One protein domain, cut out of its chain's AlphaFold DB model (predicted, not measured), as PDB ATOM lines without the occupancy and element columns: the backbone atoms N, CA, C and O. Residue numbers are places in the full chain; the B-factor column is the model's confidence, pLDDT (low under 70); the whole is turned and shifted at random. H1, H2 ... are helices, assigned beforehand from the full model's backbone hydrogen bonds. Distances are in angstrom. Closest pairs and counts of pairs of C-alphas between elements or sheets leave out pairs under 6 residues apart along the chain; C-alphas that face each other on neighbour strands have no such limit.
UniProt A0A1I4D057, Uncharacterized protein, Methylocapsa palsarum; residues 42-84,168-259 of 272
ATOM      1  N   CYS A  42     109.891 143.223 110.155       82.88
ATOM      2  CA  CYS A  42     110.680 142.152 110.746       82.88
ATOM      3  C   CYS A  42     111.208 141.246 109.630       82.88
ATOM      4  O   CYS A  42     110.442 140.893 108.736       82.88
ATOM      5  N   ASP A  43     112.490 140.889 109.693       87.31
ATOM      6  CA  ASP A  43     113.114 139.920 108.785       87.31
ATOM      7  C   ASP A  43     112.928 138.492 109.329       87.31
ATOM      8  O   ASP A  43     113.027 138.265 110.541       87.31
ATOM      9  N   ASP A  44     112.698 137.532 108.436       88.81
ATOM     10  CA  ASP A  44     112.541 136.113 108.757       88.81
ATOM     11  C   ASP A  44     113.786 135.571 109.472       88.81
ATOM     12  O   ASP A  44     113.668 134.790 110.415       88.81
ATOM     13  N   ALA A  45     114.985 136.056 109.122       91.69
ATOM     14  CA  ALA A  45     116.231 135.651 109.776       91.69
ATOM     15  C   ALA A  45     116.287 136.028 111.276       91.69
ATOM     16  O   ALA A  45     116.866 135.297 112.093       91.69
ATOM     17  N   GLU A  46     115.677 137.157 111.666       93.00
ATOM     18  CA  GLU A  46     115.569 137.551 113.078       93.00
ATOM     19  C   GLU A  46     114.602 136.611 113.822       93.00
ATOM     20  O   GLU A  46     114.905 136.163 114.931       93.00
ATOM     21  N   LEU A  47     113.485 136.240 113.188       94.75
ATOM     22  CA  LEU A  47     112.492 135.319 113.753       94.75
ATOM     23  C   LEU A  47     113.002 133.881 113.850       94.75
ATOM     24  O   LEU A  47     112.772 133.221 114.859       94.75
ATOM     25  N   GLU A  48     113.754 133.402 112.860       95.75
ATOM     26  CA  GLU A  48     114.423 132.099 112.911       95.75
ATOM     27  C   GLU A  48     115.389 132.001 114.091       95.75
ATOM     28  O   GLU A  48     115.472 130.968 114.758       95.75
ATOM     29  N   SER A  49     116.126 133.081 114.358       95.19
ATOM     30  CA  SER A  49     117.054 133.141 115.488       95.19
ATOM     31  C   SER A  49     116.307 133.040 116.820       95.19
ATOM     32  O   SER A  49     116.755 132.323 117.712       95.19
ATOM     33  N   ILE A  50     115.140 133.683 116.936       96.25
ATOM     34  CA  ILE A  50     114.254 133.559 118.104       96.25
ATOM     35  C   ILE A  50     113.700 132.135 118.217       96.25
ATOM     36  O   ILE A  50     113.723 131.547 119.296       96.25
ATOM     37  N   ALA A  51     113.245 131.548 117.110       96.94
ATOM     38  CA  ALA A  51     112.686 130.199 117.085       96.94
ATOM     39  C   ALA A  51     113.697 129.148 117.583       96.94
ATOM     40  O   ALA A  51     113.335 128.264 118.361       96.94
ATOM     41  N   LYS A  52     114.978 129.304 117.219       96.94
ATOM     42  CA  LYS A  52     116.092 128.452 117.676       96.94
ATOM     43  C   LYS A  52     116.365 128.534 119.182       96.94
ATOM     44  O   LYS A  52     116.934 127.602 119.745       96.94
ATOM     45  N   LEU A  53     115.958 129.619 119.847       96.19
ATOM     46  CA  LEU A  53     116.029 129.734 121.310       96.19
ATOM     47  C   LEU A  53     114.916 128.934 122.007       96.19
ATOM     48  O   LEU A  53     115.062 128.577 123.176       96.19
ATOM     49  N   ILE A  54     113.815 128.656 121.303       96.44
ATOM     50  CA  ILE A  54     112.657 127.916 121.823       96.44
ATOM     51  C   ILE A  54     112.805 126.415 121.557       96.44
ATOM     52  O   ILE A  54     112.511 125.602 122.433       96.44
ATOM     53  N   THR A  55     113.255 126.034 120.361       96.00
ATOM     54  CA  THR A  55     113.450 124.636 119.952       96.00
ATOM     55  C   THR A  55     114.628 124.507 118.987       96.00
ATOM     56  O   THR A  55     114.893 125.411 118.202       96.00
ATOM     57  N   SER A  56     115.341 123.378 119.020       94.38
ATOM     58  CA  SER A  56     116.518 123.145 118.168       94.38
ATOM     59  C   SER A  56     116.178 123.016 116.681       94.38
ATOM     60  O   SER A  56     116.987 123.387 115.834       94.38
ATOM     61  N   GLU A  57     114.985 122.507 116.364       94.75
ATOM     62  CA  GLU A  57     114.504 122.286 114.996       94.75
ATOM     63  C   GLU A  57     113.166 123.016 114.799       94.75
ATOM     64  O   GLU A  57     112.097 122.409 114.907       94.75
ATOM     65  N   PRO A  58     113.190 124.345 114.586       94.38
ATOM     66  CA  PRO A  58     111.967 125.127 114.496       94.38
ATOM     67  C   PRO A  58     111.199 124.804 113.204       94.38
ATOM     68  O   PRO A  58     111.761 124.918 112.113       94.38
ATOM     69  N   PRO A  59     109.910 124.429 113.289       94.62
ATOM     70  CA  PRO A  59     109.083 124.247 112.103       94.62
ATOM     71  C   PRO A  59     108.750 125.602 111.462       94.62
ATOM     72  O   PRO A  59     108.674 126.619 112.148       94.62
ATOM     73  N   ALA A  60     108.474 125.620 110.155       91.31
ATOM     74  CA  ALA A  60     108.176 126.859 109.422       91.31
ATOM     75  C   ALA A  60     106.996 127.651 110.019       91.31
ATOM     76  O   ALA A  60     107.043 128.878 110.093       91.31
ATOM     77  N   TRP A  61     105.970 126.956 110.528       93.44
ATOM     78  CA  TRP A  61     104.818 127.604 111.159       93.44
ATOM     79  C   TRP A  61     105.197 128.407 112.411       93.44
ATOM     80  O   TRP A  61     104.545 129.403 112.708       93.44
ATOM     81  N   LEU A  62     106.261 128.017 113.128       95.69
ATOM     82  CA  LEU A  62     106.725 128.747 114.309       95.69
ATOM     83  C   LEU A  62     107.268 130.127 113.919       95.69
ATOM     84  O   LEU A  62     107.028 131.097 114.629       95.69
ATOM     85  N   ILE A  63     107.949 130.241 112.777       94.62
ATOM     86  CA  ILE A  63     108.444 131.528 112.267       94.62
ATOM     87  C   ILE A  63     107.254 132.448 111.967       94.62
ATOM     88  O   ILE A  63     107.221 133.591 112.423       94.62
ATOM     89  N   GLN A  64     106.224 131.919 111.298       90.50
ATOM     90  CA  GLN A  64     104.994 132.659 111.013       90.50
ATOM     91  C   GLN A  64     104.259 133.077 112.296       90.50
ATOM     92  O   GLN A  64     103.809 134.216 112.420       90.50
ATOM     93  N   TRP A  65     104.178 132.185 113.284       94.56
ATOM     94  CA  TRP A  65     103.607 132.500 114.592       94.56
ATOM     95  C   TRP A  65     104.392 133.605 115.312       94.56
ATOM     96  O   TRP A  65     103.795 134.532 115.859       94.56
ATOM     97  N   LEU A  66     105.726 133.575 115.266       96.00
ATOM     98  CA  LEU A  66     106.562 134.629 115.843       96.00
ATOM     99  C   LEU A  66     106.389 135.969 115.117       96.00
ATOM    100  O   LEU A  66     106.456 137.012 115.765       96.00
ATOM    101  N   TYR A  67     106.088 135.963 113.815       93.56
ATOM    102  CA  TYR A  67     105.707 137.174 113.086       93.56
ATOM    103  C   TYR A  67     104.383 137.759 113.608       93.56
ATOM    104  O   TYR A  67     104.287 138.964 113.854       93.56
ATOM    105  N   VAL A  68     103.377 136.915 113.870       92.00
ATOM    106  CA  VAL A  68     102.122 137.337 114.526       92.00
ATOM    107  C   VAL A  68     102.402 137.884 115.928       92.00
ATOM    108  O   VAL A  68     101.882 138.942 116.296       92.00
ATOM    109  N   CYS A  69     103.263 137.217 116.700       94.88
ATOM    110  CA  CYS A  69     103.673 137.679 118.026       94.88
ATOM    111  C   CYS A  69     104.333 139.061 117.962       94.88
ATOM    112  O   CYS A  69     103.970 139.948 118.732       94.88
ATOM    113  N   PHE A  70     105.253 139.264 117.019       94.06
ATOM    114  CA  PHE A  70     105.902 140.547 116.759       94.06
ATOM    115  C   PHE A  70     104.872 141.654 116.496       94.06
ATOM    116  O   PHE A  70     104.920 142.707 117.134       94.06
ATOM    117  N   GLN A  71     103.884 141.406 115.630       90.69
ATOM    118  CA  GLN A  71     102.820 142.376 115.355       90.69
ATOM    119  C   GLN A  71     101.965 142.675 116.594       90.69
ATOM    120  O   GLN A  71     101.600 143.831 116.826       90.69
ATOM    121  N   CYS A  72     101.665 141.660 117.410       91.12
ATOM    122  CA  CYS A  72     100.939 141.842 118.667       91.12
ATOM    123  C   CYS A  72     101.721 142.740 119.632       91.12
ATOM    124  O   CYS A  72     101.168 143.713 120.140       91.12
ATOM    125  N   VAL A  73     103.014 142.462 119.830       92.50
ATOM    126  CA  VAL A  73     103.881 143.260 120.707       92.50
ATOM    127  C   VAL A  73     104.004 144.695 120.198       92.50
ATOM    128  O   VAL A  73     103.893 145.619 120.999       92.50
ATOM    129  N   GLN A  74     104.168 144.913 118.889       89.31
ATOM    130  CA  GLN A  74     104.220 146.264 118.318       89.31
ATOM    131  C   GLN A  74     102.933 147.049 118.538       89.31
ATOM    132  O   GLN A  74     102.981 148.210 118.935       89.31
ATOM    133  N   ARG A  75     101.779 146.422 118.300       87.06
ATOM    134  CA  ARG A  75     100.485 147.059 118.539       87.06
ATOM    135  C   ARG A  75     100.331 147.434 120.012       87.06
ATOM    136  O   ARG A  75      99.924 148.547 120.317       87.06
ATOM    137  N   ASP A  76     100.658 146.527 120.928       87.75
ATOM    138  CA  ASP A  76     100.538 146.796 122.361       87.75
ATOM    139  C   ASP A  76     101.548 147.839 122.860       87.75
ATOM    140  O   ASP A  76     101.207 148.631 123.736       87.75
ATOM    141  N   LEU A  77     102.736 147.908 122.255       85.62
ATOM    142  CA  LEU A  77     103.707 148.977 122.484       85.62
ATOM    143  C   LEU A  77     103.158 150.337 122.037       85.62
ATOM    144  O   LEU A  77     103.226 151.299 122.795       85.62
ATOM    145  N   GLN A  78     102.567 150.406 120.841       81.94
ATOM    146  CA  GLN A  78     101.917 151.625 120.352       81.94
ATOM    147  C   GLN A  78     100.814 152.071 121.312       81.94
ATOM    148  O   GLN A  78     100.753 153.241 121.666       81.94
ATOM    149  N   LEU A  79     100.006 151.140 121.823       79.38
ATOM    150  CA  LEU A  79      98.985 151.456 122.824       79.38
ATOM    151  C   LEU A  79      99.588 151.953 124.151       79.38
ATOM    152  O   LEU A  79      99.028 152.859 124.772       79.38
ATOM    153  N   ASP A  80     100.718 151.394 124.592       76.12
ATOM    154  CA  ASP A  80     101.426 151.843 125.800       76.12
ATOM    155  C   ASP A  80     101.994 153.272 125.625       76.12
ATOM    156  O   ASP A  80     101.925 154.101 126.545       76.12
ATOM    157  N   ASP A  81     102.492 153.600 124.429       74.44
ATOM    158  CA  ASP A  81     103.043 154.916 124.092       74.44
ATOM    159  C   ASP A  81     101.965 155.978 123.847       74.44
ATOM    160  O   ASP A  81     102.113 157.124 124.289       74.44
ATOM    161  N   GLU A  82     100.862 155.585 123.213       76.25
ATOM    162  CA  GLU A  82      99.716 156.433 122.874       76.25
ATOM    163  C   GLU A  82      98.713 156.573 124.021       76.25
ATOM    164  O   GLU A  82      97.709 157.271 123.875       76.25
ATOM    165  N   THR A  83      98.965 155.947 125.179       74.88
ATOM    166  CA  THR A  83      98.054 156.043 126.323       74.88
ATOM    167  C   THR A  83      97.851 157.519 126.700       74.88
ATOM    168  O   THR A  83      98.792 158.182 127.166       74.88
ATOM    169  N   PRO A  84      96.630 158.063 126.530       79.06
ATOM    170  CA  PRO A  84      96.393 159.483 126.699       79.06
ATOM    171  C   PRO A  84      96.536 159.888 128.168       79.06
ATOM    172  O   PRO A  84      96.311 159.116 129.108       79.06
ATOM    173  N   ARG A 168      94.098 149.640 131.361       67.94
ATOM    174  CA  ARG A 168      93.403 148.389 131.677       67.94
ATOM    175  C   ARG A 168      93.971 147.306 130.771       67.94
ATOM    176  O   ARG A 168      93.607 147.241 129.602       67.94
ATOM    177  N   GLY A 169      94.878 146.494 131.296       79.62
ATOM    178  CA  GLY A 169      95.463 145.377 130.562       79.62
ATOM    179  C   GLY A 169      96.898 145.098 130.981       79.62
ATOM    180  O   GLY A 169      97.459 145.792 131.824       79.62
ATOM    181  N   LEU A 170      97.480 144.066 130.381       88.44
ATOM    182  CA  LEU A 170      98.879 143.727 130.601       88.44
ATOM    183  C   LEU A 170      99.779 144.722 129.841       88.44
ATOM    184  O   LEU A 170      99.425 145.145 128.732       88.44
ATOM    185  N   PRO A 171     100.943 145.098 130.396       88.94
ATOM    186  CA  PRO A 171     101.921 145.900 129.666       88.94
ATOM    187  C   PRO A 171     102.508 145.093 128.498       88.94
ATOM    188  O   PRO A 171     102.578 143.861 128.564       88.94
ATOM    189  N   ALA A 172     102.988 145.765 127.447       91.38
ATOM    190  CA  ALA A 172     103.468 145.100 126.230       91.38
ATOM    191  C   ALA A 172     104.584 144.070 126.496       91.38
ATOM    192  O   ALA A 172     104.601 142.996 125.895       91.38
ATOM    193  N   ARG A 173     105.486 144.337 127.456       92.75
ATOM    194  CA  ARG A 173     106.498 143.352 127.892       92.75
ATOM    195  C   ARG A 173     105.877 142.106 128.520       92.75
ATOM    196  O   ARG A 173     106.348 141.005 128.259       92.75
ATOM    197  N   THR A 174     104.815 142.246 129.308       94.56
ATOM    198  CA  THR A 174     104.116 141.090 129.886       94.56
ATOM    199  C   THR A 174     103.364 140.306 128.808       94.56
ATOM    200  O   THR A 174     103.388 139.080 128.847       94.56
ATOM    201  N   ILE A 175     102.801 140.969 127.790       95.19
ATOM    202  CA  ILE A 175     102.254 140.293 126.598       95.19
ATOM    203  C   ILE A 175     103.349 139.527 125.840       95.19
ATOM    204  O   ILE A 175     103.156 138.360 125.514       95.19
ATOM    205  N   CYS A 176     104.524 140.128 125.621       96.31
ATOM    206  CA  CYS A 176     105.669 139.449 125.000       96.31
ATOM    207  C   CYS A 176     106.076 138.189 125.786       96.31
ATOM    208  O   CYS A 176     106.187 137.102 125.218       96.31
ATOM    209  N   ALA A 177     106.222 138.310 127.110       96.56
ATOM    210  CA  ALA A 177     106.541 137.183 127.985       96.56
ATOM    211  C   ALA A 177     105.466 136.085 127.934       96.56
ATOM    212  O   ALA A 177     105.795 134.900 127.930       96.56
ATOM    213  N   LEU A 178     104.189 136.468 127.868       97.00
ATOM    214  CA  LEU A 178     103.061 135.548 127.741       97.00
ATOM    215  C   LEU A 178     103.135 134.761 126.428       97.00
ATOM    216  O   LEU A 178     103.120 133.534 126.466       97.00
ATOM    217  N   LEU A 179     103.296 135.444 125.292       97.56
ATOM    218  CA  LEU A 179     103.404 134.814 123.969       97.56
ATOM    219  C   LEU A 179     104.569 133.818 123.910       97.56
ATOM    220  O   LEU A 179     104.400 132.681 123.463       97.56
ATOM    221  N   ILE A 180     105.738 134.204 124.433       97.81
ATOM    222  CA  ILE A 180     106.893 133.303 124.532       97.81
ATOM    223  C   ILE A 180     106.607 132.131 125.466       97.81
ATOM    224  O   ILE A 180     107.024 131.021 125.168       97.81
ATOM    225  N   SER A 181     105.883 132.338 126.565       97.25
ATOM    226  CA  SER A 181     105.559 131.262 127.504       97.25
ATOM    227  C   SER A 181     104.633 130.209 126.909       97.25
ATOM    228  O   SER A 181     104.888 129.027 127.106       97.25
ATOM    229  N   GLU A 182     103.592 130.621 126.180       97.50
ATOM    230  CA  GLU A 182     102.688 129.692 125.483       97.50
ATOM    231  C   GLU A 182     103.429 128.930 124.384       97.50
ATOM    232  O   GLU A 182     103.311 127.712 124.268       97.50
ATOM    233  N   THR A 183     104.279 129.632 123.632       97.19
ATOM    234  CA  THR A 183     105.113 128.997 122.608       97.19
ATOM    235  C   THR A 183     106.080 127.996 123.244       97.19
ATOM    236  O   THR A 183     106.214 126.867 122.788       97.19
ATOM    237  N   TRP A 184     106.733 128.376 124.341       97.19
ATOM    238  CA  TRP A 184     107.653 127.513 125.073       97.19
ATOM    239  C   TRP A 184     106.953 126.266 125.612       97.19
ATOM    240  O   TRP A 184     107.480 125.168 125.464       97.19
ATOM    241  N   GLU A 185     105.765 126.415 126.197       96.44
ATOM    242  CA  GLU A 185     104.969 125.297 126.705       96.44
ATOM    243  C   GLU A 185     104.618 124.305 125.591       96.44
ATOM    244  O   GLU A 185     104.882 123.113 125.755       96.44
ATOM    245  N   SER A 186     104.199 124.792 124.420       95.50
ATOM    246  CA  SER A 186     103.864 123.932 123.280       95.50
ATOM    247  C   SER A 186     105.035 123.088 122.762       95.50
ATOM    248  O   SER A 186     104.793 122.021 122.196       95.50
ATOM    249  N   PHE A 187     106.284 123.547 122.901       96.00
ATOM    250  CA  PHE A 187     107.467 122.816 122.421       96.00
ATOM    251  C   PHE A 187     108.187 122.034 123.523       96.00
ATOM    252  O   PHE A 187     108.783 120.996 123.252       96.00
ATOM    253  N   GLN A 188     108.147 122.521 124.762       94.75
ATOM    254  CA  GLN A 188     108.890 121.955 125.893       94.75
ATOM    255  C   GLN A 188     107.998 121.128 126.832       94.75
ATOM    256  O   GLN A 188     108.505 120.523 127.779       94.75
ATOM    257  N   GLY A 189     106.677 121.118 126.610       96.00
ATOM    258  CA  GLY A 189     105.676 120.407 127.415       96.00
ATOM    259  C   GLY A 189     105.487 120.970 128.827       96.00
ATOM    260  O   GLY A 189     104.922 120.307 129.696       96.00
ATOM    261  N   ARG A 190     106.040 122.157 129.097       95.19
ATOM    262  CA  ARG A 190     105.954 122.855 130.383       95.19
ATOM    263  C   ARG A 190     106.232 124.336 130.200       95.19
ATOM    264  O   ARG A 190     107.077 124.712 129.390       95.19
ATOM    265  N   TYR A 191     105.609 125.163 131.028       95.19
ATOM    266  CA  TYR A 191     105.914 126.588 131.078       95.19
ATOM    267  C   TYR A 191     107.369 126.869 131.487       95.19
ATOM    268  O   TYR A 191     107.963 126.102 132.258       95.19
ATOM    269  N   PRO A 192     107.961 127.978 131.001       92.88
ATOM    270  CA  PRO A 192     109.319 128.340 131.360       92.88
ATOM    271  C   PRO A 192     109.405 128.698 132.854       92.88
ATOM    272  O   PRO A 192     108.589 129.471 133.359       92.88
ATOM    273  N   PRO A 193     110.412 128.191 133.588       90.31
ATOM    274  CA  PRO A 193     110.710 128.683 134.928       90.31
ATOM    275  C   PRO A 193     110.990 130.191 134.919       90.31
ATOM    276  O   PRO A 193     111.606 130.704 133.988       90.31
ATOM    277  N   VAL A 194     110.643 130.894 136.001       84.19
ATOM    278  CA  VAL A 194     110.802 132.361 136.132       84.19
ATOM    279  C   VAL A 194     112.251 132.850 135.916       84.19
ATOM    280  O   VAL A 194     112.463 134.006 135.554       84.19
ATOM    281  N   GLY A 195     113.251 131.986 136.116       83.88
ATOM    282  CA  GLY A 195     114.673 132.259 135.861       83.88
ATOM    283  C   GLY A 195     115.244 131.576 134.611       83.88
ATOM    284  O   GLY A 195     116.460 131.426 134.510       83.88
ATOM    285  N   SER A 196     114.398 131.091 133.695       90.88
ATOM    286  CA  SER A 196     114.836 130.413 132.473       90.88
ATOM    287  C   SER A 196     115.570 131.381 131.552       90.88
ATOM    288  O   SER A 196     114.963 132.271 130.957       90.88
ATOM    289  N   ARG A 197     116.883 131.177 131.408       91.19
ATOM    290  CA  ARG A 197     117.725 132.014 130.550       91.19
ATOM    291  C   ARG A 197     117.282 131.961 129.086       91.19
ATOM    292  O   ARG A 197     117.141 133.015 128.486       91.19
ATOM    293  N   GLY A 198     117.007 130.771 128.546       92.12
ATOM    294  CA  GLY A 198     116.595 130.620 127.143       92.12
ATOM    295  C   GLY A 198     115.258 131.302 126.837       92.12
ATOM    296  O   GLY A 198     115.133 131.982 125.825       92.12
ATOM    297  N   ALA A 199     114.284 131.210 127.749       94.69
ATOM    298  CA  ALA A 199     112.996 131.883 127.571       94.69
ATOM    299  C   ALA A 199     113.134 133.410 127.675       94.69
ATOM    300  O   ALA A 199     112.521 134.139 126.897       94.69
ATOM    301  N   ALA A 200     113.961 133.897 128.606       94.44
ATOM    302  CA  ALA A 200     114.257 135.322 128.727       94.44
ATOM    303  C   ALA A 200     115.012 135.860 127.501       94.44
ATOM    304  O   ALA A 200     114.704 136.952 127.041       94.44
ATOM    305  N   GLU A 201     115.956 135.095 126.944       94.31
ATOM    306  CA  GLU A 201     116.652 135.456 125.704       94.31
ATOM    307  C   GLU A 201     115.683 135.493 124.515       94.31
ATOM    308  O   GLU A 201     115.696 136.465 123.768       94.31
ATOM    309  N   ALA A 202     114.779 134.515 124.383       95.88
ATOM    310  CA  ALA A 202     113.761 134.520 123.330       95.88
ATOM    311  C   ALA A 202     112.817 135.734 123.438       95.88
ATOM    312  O   ALA A 202     112.546 136.401 122.437       95.88
ATOM    313  N   ALA A 203     112.359 136.059 124.652       95.81
ATOM    314  CA  ALA A 203     111.516 137.227 124.912       95.81
ATOM    315  C   ALA A 203     112.244 138.550 124.668       95.81
ATOM    316  O   ALA A 203     111.681 139.452 124.049       95.81
ATOM    317  N   GLU A 204     113.504 138.657 125.092       94.19
ATOM    318  CA  GLU A 204     114.332 139.829 124.828       94.19
ATOM    319  C   GLU A 204     114.565 140.011 123.327       94.19
ATOM    320  O   GLU A 204     114.400 141.111 122.810       94.19
ATOM    321  N   SER A 205     114.888 138.942 122.597       93.88
ATOM    322  CA  SER A 205     115.078 139.010 121.149       93.88
ATOM    323  C   SER A 205     113.797 139.438 120.430       93.88
ATOM    324  O   SER A 205     113.849 140.362 119.618       93.88
ATOM    325  N   LEU A 206     112.639 138.862 120.773       94.94
ATOM    326  CA  LEU A 206     111.351 139.290 120.213       94.94
ATOM    327  C   LEU A 206     111.044 140.759 120.550       94.94
ATOM    328  O   LEU A 206     110.602 141.522 119.687       94.94
ATOM    329  N   TRP A 207     111.325 141.183 121.783       93.38
ATOM    330  CA  TRP A 207     111.156 142.565 122.228       93.38
ATOM    331  C   TRP A 207     112.036 143.544 121.440       93.38
ATOM    332  O   TRP A 207     111.539 144.543 120.925       93.38
ATOM    333  N   GLN A 208     113.328 143.248 121.279       90.75
ATOM    334  CA  GLN A 208     114.274 144.098 120.547       90.75
ATOM    335  C   GLN A 208     113.932 144.216 119.059       90.75
ATOM    336  O   GLN A 208     114.099 145.278 118.445       90.75
ATOM    337  N   VAL A 209     113.434 143.133 118.465       90.94
ATOM    338  CA  VAL A 209     112.924 143.152 117.092       90.94
ATOM    339  C   VAL A 209     111.671 144.031 117.006       90.94
ATOM    340  O   VAL A 209     111.583 144.867 116.108       90.94
ATOM    341  N   SER A 210     110.777 143.951 117.995       89.12
ATOM    342  CA  SER A 210     109.535 144.736 118.057       89.12
ATOM    343  C   SER A 210     109.761 146.243 118.251       89.12
ATOM    344  O   SER A 210     109.162 147.038 117.527       89.12
ATOM    345  N   VAL A 211     110.640 146.637 119.181       84.12
ATOM    346  CA  VAL A 211     110.859 148.044 119.587       84.12
ATOM    347  C   VAL A 211     111.913 148.764 118.740       84.12
ATOM    348  O   VAL A 211     111.851 149.979 118.574       84.12
ATOM    349  N   GLY A 212     112.899 148.044 118.196       71.06
ATOM    350  CA  GLY A 212     114.108 148.667 117.649       71.06
ATOM    351  C   GLY A 212     115.315 148.460 118.560       71.06
ATOM    352  O   GLY A 212     115.245 148.694 119.764       71.06
ATOM    353  N   ARG A 213     116.470 148.103 117.974       60.09
ATOM    354  CA  ARG A 213     117.743 147.872 118.698       60.09
ATOM    355  C   ARG A 213     118.311 149.118 119.410       60.09
ATOM    356  O   ARG A 213     119.386 149.047 119.995       60.09
ATOM    357  N   ALA A 214     117.624 150.261 119.348       49.41
ATOM    358  CA  ALA A 214     118.026 151.512 119.988       49.41
ATOM    359  C   ALA A 214     117.695 151.569 121.491       49.41
ATOM    360  O   ALA A 214     118.143 152.489 122.176       49.41
ATOM    361  N   SER A 215     116.942 150.601 122.033       48.81
ATOM    362  CA  SER A 215     116.765 150.500 123.483       48.81
ATOM    363  C   SER A 215     118.085 150.024 124.111       48.81
ATOM    364  O   SER A 215     118.395 148.839 124.126       48.81
ATOM    365  N   GLY A 216     118.921 150.968 124.558       43.38
ATOM    366  CA  GLY A 216     120.302 150.770 125.038       43.38
ATOM    367  C   GLY A 216     120.469 149.941 126.321       43.38
ATOM    368  O   GLY A 216     121.397 150.165 127.091       43.38
ATOM    369  N   GLN A 217     119.573 148.995 126.575       49.22
ATOM    370  CA  GLN A 217     119.646 148.029 127.653       49.22
ATOM    371  C   GLN A 217     120.103 146.689 127.058       49.22
ATOM    372  O   GLN A 217     119.292 145.863 126.656       49.22
ATOM    373  N   GLN A 218     121.413 146.440 127.053       51.09
ATOM    374  CA  GLN A 218     121.995 145.109 126.826       51.09
ATOM    375  C   GLN A 218     122.759 144.670 128.083       51.09
ATOM    376  O   GLN A 218     123.544 145.445 128.625       51.09
ATOM    377  N   GLY A 219     122.526 143.444 128.568       56.62
ATOM    378  CA  GLY A 219     123.236 142.891 129.729       56.62
ATOM    379  C   GLY A 219     122.481 141.784 130.473       56.62
ATOM    380  O   GLY A 219     121.267 141.636 130.338       56.62
ATOM    381  N   ALA A 220     123.203 141.014 131.295       60.03
ATOM    382  CA  ALA A 220     122.650 139.913 132.098       60.03
ATOM    383  C   ALA A 220     121.564 140.366 133.096       60.03
ATOM    384  O   ALA A 220     120.684 139.582 133.457       60.03
ATOM    385  N   ASP A 221     121.593 141.635 133.507       66.00
ATOM    386  CA  ASP A 221     120.593 142.210 134.407       66.00
ATOM    387  C   ASP A 221     119.227 142.414 133.728       66.00
ATOM    388  O   ASP A 221     118.198 142.329 134.397       66.00
ATOM    389  N   ASN A 222     119.178 142.546 132.395       71.31
ATOM    390  CA  ASN A 222     117.906 142.624 131.664       71.31
ATOM    391  C   ASN A 222     117.195 141.276 131.606       71.31
ATOM    392  O   ASN A 222     115.974 141.219 131.724       71.31
ATOM    393  N   LEU A 223     117.946 140.175 131.518       77.38
ATOM    394  CA  LEU A 223     117.361 138.833 131.555       77.38
ATOM    395  C   LEU A 223     116.672 138.556 132.898       77.38
ATOM    396  O   LEU A 223     115.632 137.902 132.934       77.38
ATOM    397  N   LYS A 224     117.185 139.120 134.000       82.38
ATOM    398  CA  LYS A 224     116.512 139.064 135.308       82.38
ATOM    399  C   LYS A 224     115.250 139.928 135.364       82.38
ATOM    400  O   LYS A 224     114.321 139.583 136.091       82.38
ATOM    401  N   ALA A 225     115.186 141.023 134.605       86.31
ATOM    402  CA  ALA A 225     113.997 141.876 134.562       86.31
ATOM    403  C   ALA A 225     112.773 141.133 133.987       86.31
ATOM    404  O   ALA A 225     111.644 141.366 134.427       86.31
ATOM    405  N   TRP A 226     112.986 140.162 133.091       92.56
ATOM    406  CA  TRP A 226     111.918 139.326 132.533       92.56
ATOM    407  C   TRP A 226     111.214 138.439 133.561       92.56
ATOM    408  O   TRP A 226     110.042 138.117 133.378       92.56
ATOM    409  N   SER A 227     111.864 138.090 134.674       92.00
ATOM    410  CA  SER A 227     111.257 137.268 135.726       92.00
ATOM    411  C   SER A 227     109.956 137.863 136.275       92.00
ATOM    412  O   SER A 227     109.017 137.127 136.582       92.00
ATOM    413  N   HIS A 228     109.880 139.193 136.394       92.12
ATOM    414  CA  HIS A 228     108.651 139.874 136.800       92.12
ATOM    415  C   HIS A 228     107.532 139.654 135.773       92.12
ATOM    416  O   HIS A 228     106.439 139.223 136.136       92.12
ATOM    417  N   HIS A 229     107.835 139.878 134.494       94.31
ATOM    418  CA  HIS A 229     106.877 139.762 133.397       94.31
ATOM    419  C   HIS A 229     106.404 138.324 133.177       94.31
ATOM    420  O   HIS A 229     105.217 138.111 132.974       94.31
ATOM    421  N   PHE A 230     107.280 137.323 133.304       95.50
ATOM    422  CA  PHE A 230     106.870 135.916 133.263       95.50
ATOM    423  C   PHE A 230     105.931 135.555 134.416       95.50
ATOM    424  O   PHE A 230     104.939 134.863 134.212       95.50
ATOM    425  N   ARG A 231     106.196 136.052 135.630       94.81
ATOM    426  CA  ARG A 231     105.301 135.822 136.774       94.81
ATOM    427  C   ARG A 231     103.928 136.451 136.546       94.81
ATOM    428  O   ARG A 231     102.912 135.822 136.818       94.81
ATOM    429  N   GLU A 232     103.902 137.678 136.044       93.50
ATOM    430  CA  GLU A 232     102.666 138.396 135.740       93.50
ATOM    431  C   GLU A 232     101.899 137.742 134.579       93.50
ATOM    432  O   GLU A 232     100.685 137.569 134.665       93.50
ATOM    433  N   ALA A 233     102.600 137.268 133.548       94.00
ATOM    434  CA  ALA A 233     102.026 136.522 132.430       94.00
ATOM    435  C   ALA A 233     101.375 135.199 132.858       94.00
ATOM    436  O   ALA A 233     100.481 134.721 132.166       94.00
ATOM    437  N   MET A 234     101.788 134.630 133.997       93.94
ATOM    438  CA  MET A 234     101.207 133.427 134.611       93.94
ATOM    439  C   MET A 234     100.115 133.728 135.650       93.94
ATOM    440  O   MET A 234      99.516 132.817 136.215       93.94
ATOM    441  N   SER A 235      99.813 135.001 135.909       93.38
ATOM    442  CA  SER A 235      98.791 135.395 136.883       93.38
ATOM    443  C   SER A 235      97.363 135.117 136.386       93.38
ATOM    444  O   SER A 235      97.132 134.919 135.190       93.38
ATOM    445  N   GLN A 236      96.383 135.118 137.296       92.19
ATOM    446  CA  GLN A 236      94.969 134.913 136.951       92.19
ATOM    447  C   GLN A 236      94.418 135.965 135.964       92.19
ATOM    448  O   GLN A 236      93.732 135.572 135.023       92.19
ATOM    449  N   PRO A 237      94.729 137.273 136.096       89.06
ATOM    450  CA  PRO A 237      94.314 138.282 135.113       89.06
ATOM    451  C   PRO A 237      94.787 138.020 133.674       89.06
ATOM    452  O   PRO A 237      94.168 138.500 132.725       89.06
ATOM    453  N   ALA A 238      95.873 137.262 133.500       92.44
ATOM    454  CA  ALA A 238      96.431 136.931 132.193       92.44
ATOM    455  C   ALA A 238      95.816 135.670 131.553       92.44
ATOM    456  O   ALA A 238      96.057 135.424 130.374       92.44
ATOM    457  N   GLU A 239      95.003 134.892 132.280       93.31
ATOM    458  CA  GLU A 239      94.463 133.606 131.802       93.31
ATOM    459  C   GLU A 239      93.648 133.747 130.513       93.31
ATOM    460  O   GLU A 239      93.867 132.994 129.569       93.31
ATOM    461  N   THR A 240      92.766 134.747 130.427       91.81
ATOM    462  CA  THR A 240      91.965 134.974 129.213       91.81
ATOM    463  C   THR A 240      92.855 135.194 127.989       91.81
ATOM    464  O   THR A 240      92.611 134.606 126.940       91.81
ATOM    465  N   HIS A 241      93.935 135.969 128.142       91.94
ATOM    466  CA  HIS A 241      94.894 136.208 127.067       91.94
ATOM    467  C   HIS A 241      95.640 134.919 126.694       91.94
ATOM    468  O   HIS A 241      95.776 134.620 125.512       91.94
ATOM    469  N   ARG A 242      96.077 134.116 127.679       94.06
ATOM    470  CA  ARG A 242      96.732 132.815 127.432       94.06
ATOM    471  C   ARG A 242      95.856 131.882 126.603       94.06
ATOM    472  O   ARG A 242      96.315 131.356 125.594       94.06
ATOM    473  N   VAL A 243      94.592 131.715 126.995       93.31
ATOM    474  CA  VAL A 243      93.636 130.853 126.284       93.31
ATOM    475  C   VAL A 243      93.425 131.328 124.846       93.31
ATOM    476  O   VAL A 243      93.435 130.512 123.922       93.31
ATOM    477  N   GLU A 244      93.260 132.636 124.640       92.81
ATOM    478  CA  GLU A 244      93.094 133.207 123.301       92.81
ATOM    479  C   GLU A 244      94.334 132.995 122.429       92.81
ATOM    480  O   GLU A 244      94.212 132.498 121.309       92.81
ATOM    481  N   TYR A 245      95.529 133.303 122.937       93.06
ATOM    482  CA  TYR A 245      96.758 133.149 122.161       93.06
ATOM    483  C   TYR A 245      97.084 131.691 121.856       93.06
ATOM    484  O   TYR A 245      97.476 131.396 120.729       93.06
ATOM    485  N   ARG A 246      96.844 130.769 122.796       94.12
ATOM    486  CA  ARG A 246      96.994 129.331 122.542       94.12
ATOM    487  C   ARG A 246      96.085 128.867 121.414       94.12
ATOM    488  O   ARG A 246      96.544 128.214 120.488       94.12
ATOM    489  N   LYS A 247      94.817 129.285 121.432       92.81
ATOM    490  CA  LYS A 247      93.866 128.956 120.363       92.81
ATOM    491  C   LYS A 247      94.340 129.457 118.995       92.81
ATOM    492  O   LYS A 247      94.169 128.752 117.999       92.81
ATOM    493  N   ILE A 248      94.901 130.666 118.928       91.19
ATOM    494  CA  ILE A 248      95.435 131.222 117.676       91.19
ATOM    495  C   ILE A 248      96.655 130.409 117.224       91.19
ATOM    496  O   ILE A 248      96.688 129.965 116.080       91.19
ATOM    497  N   MET A 249      97.603 130.139 118.123       93.88
ATOM    498  CA  MET A 249      98.795 129.332 117.844       93.88
ATOM    499  C   MET A 249      98.439 127.922 117.340       93.88
ATOM    500  O   MET A 249      98.989 127.470 116.336       93.88
ATOM    501  N   ASP A 250      97.482 127.247 117.980       91.62
ATOM    502  CA  ASP A 250      97.007 125.920 117.571       91.62
ATOM    503  C   ASP A 250      96.337 125.952 116.191       91.62
ATOM    504  O   ASP A 250      96.462 125.009 115.401       91.62
ATOM    505  N   SER A 251      95.636 127.047 115.880       87.94
ATOM    506  CA  SER A 251      95.012 127.257 114.569       87.94
ATOM    507  C   SER A 251      96.069 127.431 113.476       87.94
ATOM    508  O   SER A 251      95.965 126.791 112.428       87.94
ATOM    509  N   GLU A 252      97.112 128.226 113.738       86.88
ATOM    510  CA  GLU A 252      98.254 128.401 112.830       86.88
ATOM    511  C   GLU A 252      98.965 127.069 112.584       86.88
ATOM    512  O   GLU A 252      99.151 126.650 111.441       86.88
ATOM    513  N   ARG A 253      99.287 126.339 113.656       90.06
ATOM    514  CA  ARG A 253      99.894 125.010 113.559       90.06
ATOM    515  C   ARG A 253      99.057 124.060 112.697       90.06
ATOM    516  O   ARG A 253      99.586 123.444 111.773       90.06
ATOM    517  N   SER A 254      97.753 123.974 112.966       88.69
ATOM    518  CA  SER A 254      96.834 123.082 112.244       88.69
ATOM    519  C   SER A 254      96.752 123.418 110.754       88.69
ATOM    520  O   SER A 254      96.751 122.517 109.913       88.69
ATOM    521  N   PHE A 255      96.705 124.708 110.412       86.50
ATOM    522  CA  PHE A 255      96.680 125.168 109.025       86.50
ATOM    523  C   PHE A 255      97.916 124.691 108.246       86.50
ATOM    524  O   PHE A 255      97.788 124.159 107.138       86.50
ATOM    525  N   TRP A 256      99.101 124.815 108.848       85.12
ATOM    526  CA  TRP A 256     100.368 124.402 108.242       85.12
ATOM    527  C   TRP A 256     100.524 122.886 108.129       85.12
ATOM    528  O   TRP A 256     101.028 122.380 107.122       85.12
ATOM    529  N   GLU A 257     100.067 122.138 109.132       84.94
ATOM    530  CA  GLU A 257     100.062 120.674 109.079       84.94
ATOM    531  C   GLU A 257      99.184 120.177 107.914       84.94
ATOM    532  O   GLU A 257      99.613 119.320 107.138       84.94
ATOM    533  N   GLN A 258      98.008 120.778 107.703       82.62
ATOM    534  CA  GLN A 258      97.105 120.428 106.598       82.62
ATOM    535  C   GLN A 258      97.668 120.793 105.216       82.62
ATOM    536  O   GLN A 258      97.598 119.982 104.287       82.62
ATOM    537  N   THR A 259      98.263 121.980 105.064       78.31
ATOM    538  CA  THR A 259      98.874 122.404 103.788       78.31
ATOM    539  C   THR A 259     100.087 121.551 103.430       78.31
ATOM    540  O   THR A 259     100.207 121.107 102.287       78.31
TER     541      THR A 259
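AT A GLANCE: This is residues 42 to 84 and 168 to 259 of the 272 residues of an uncharacterized protein of Methylocapsa palsarum (UniProt A0A1I4D057). H3 is the core of a compact helix cluster, H2 alongside, H5 across, H6 on one side, H1 and H4 on the other. The printed part, all helix, has 135 residues with six named helices, H1 to H6. The radius of gyration of the C-alphas is 14.1 A, the spans 42 by 29 by 28 A.

HOW THE PARTS SIT: H6, residues 236 to 259, touches H3, residues 172 to 188; their closest C-alphas, Arg 246 and Glu 182, are 6.4 A apart. H5, residues 220 to 233, touches H3 about perpendicular, at 84 degrees. H1, residues 44 to 54, touches H4, residues 197 to 211, opposite ways at 23 degrees. Both touch H2, residues 60 to 81. Every O i to N i+4 pair is within hydrogen-bond range in H2, H3 and H4.

IN THESE COORDINATES: H6 runs 35.7 A, from C-alpha 236 (94.969, 134.913, 136.951) to C-alpha 259 (98.874, 122.404, 103.788).

THE WHOLE: Across the cut, C-alphas 84 and 168 are 12.5 A apart; residues 168 and 213 to 221 have pLDDT under 70.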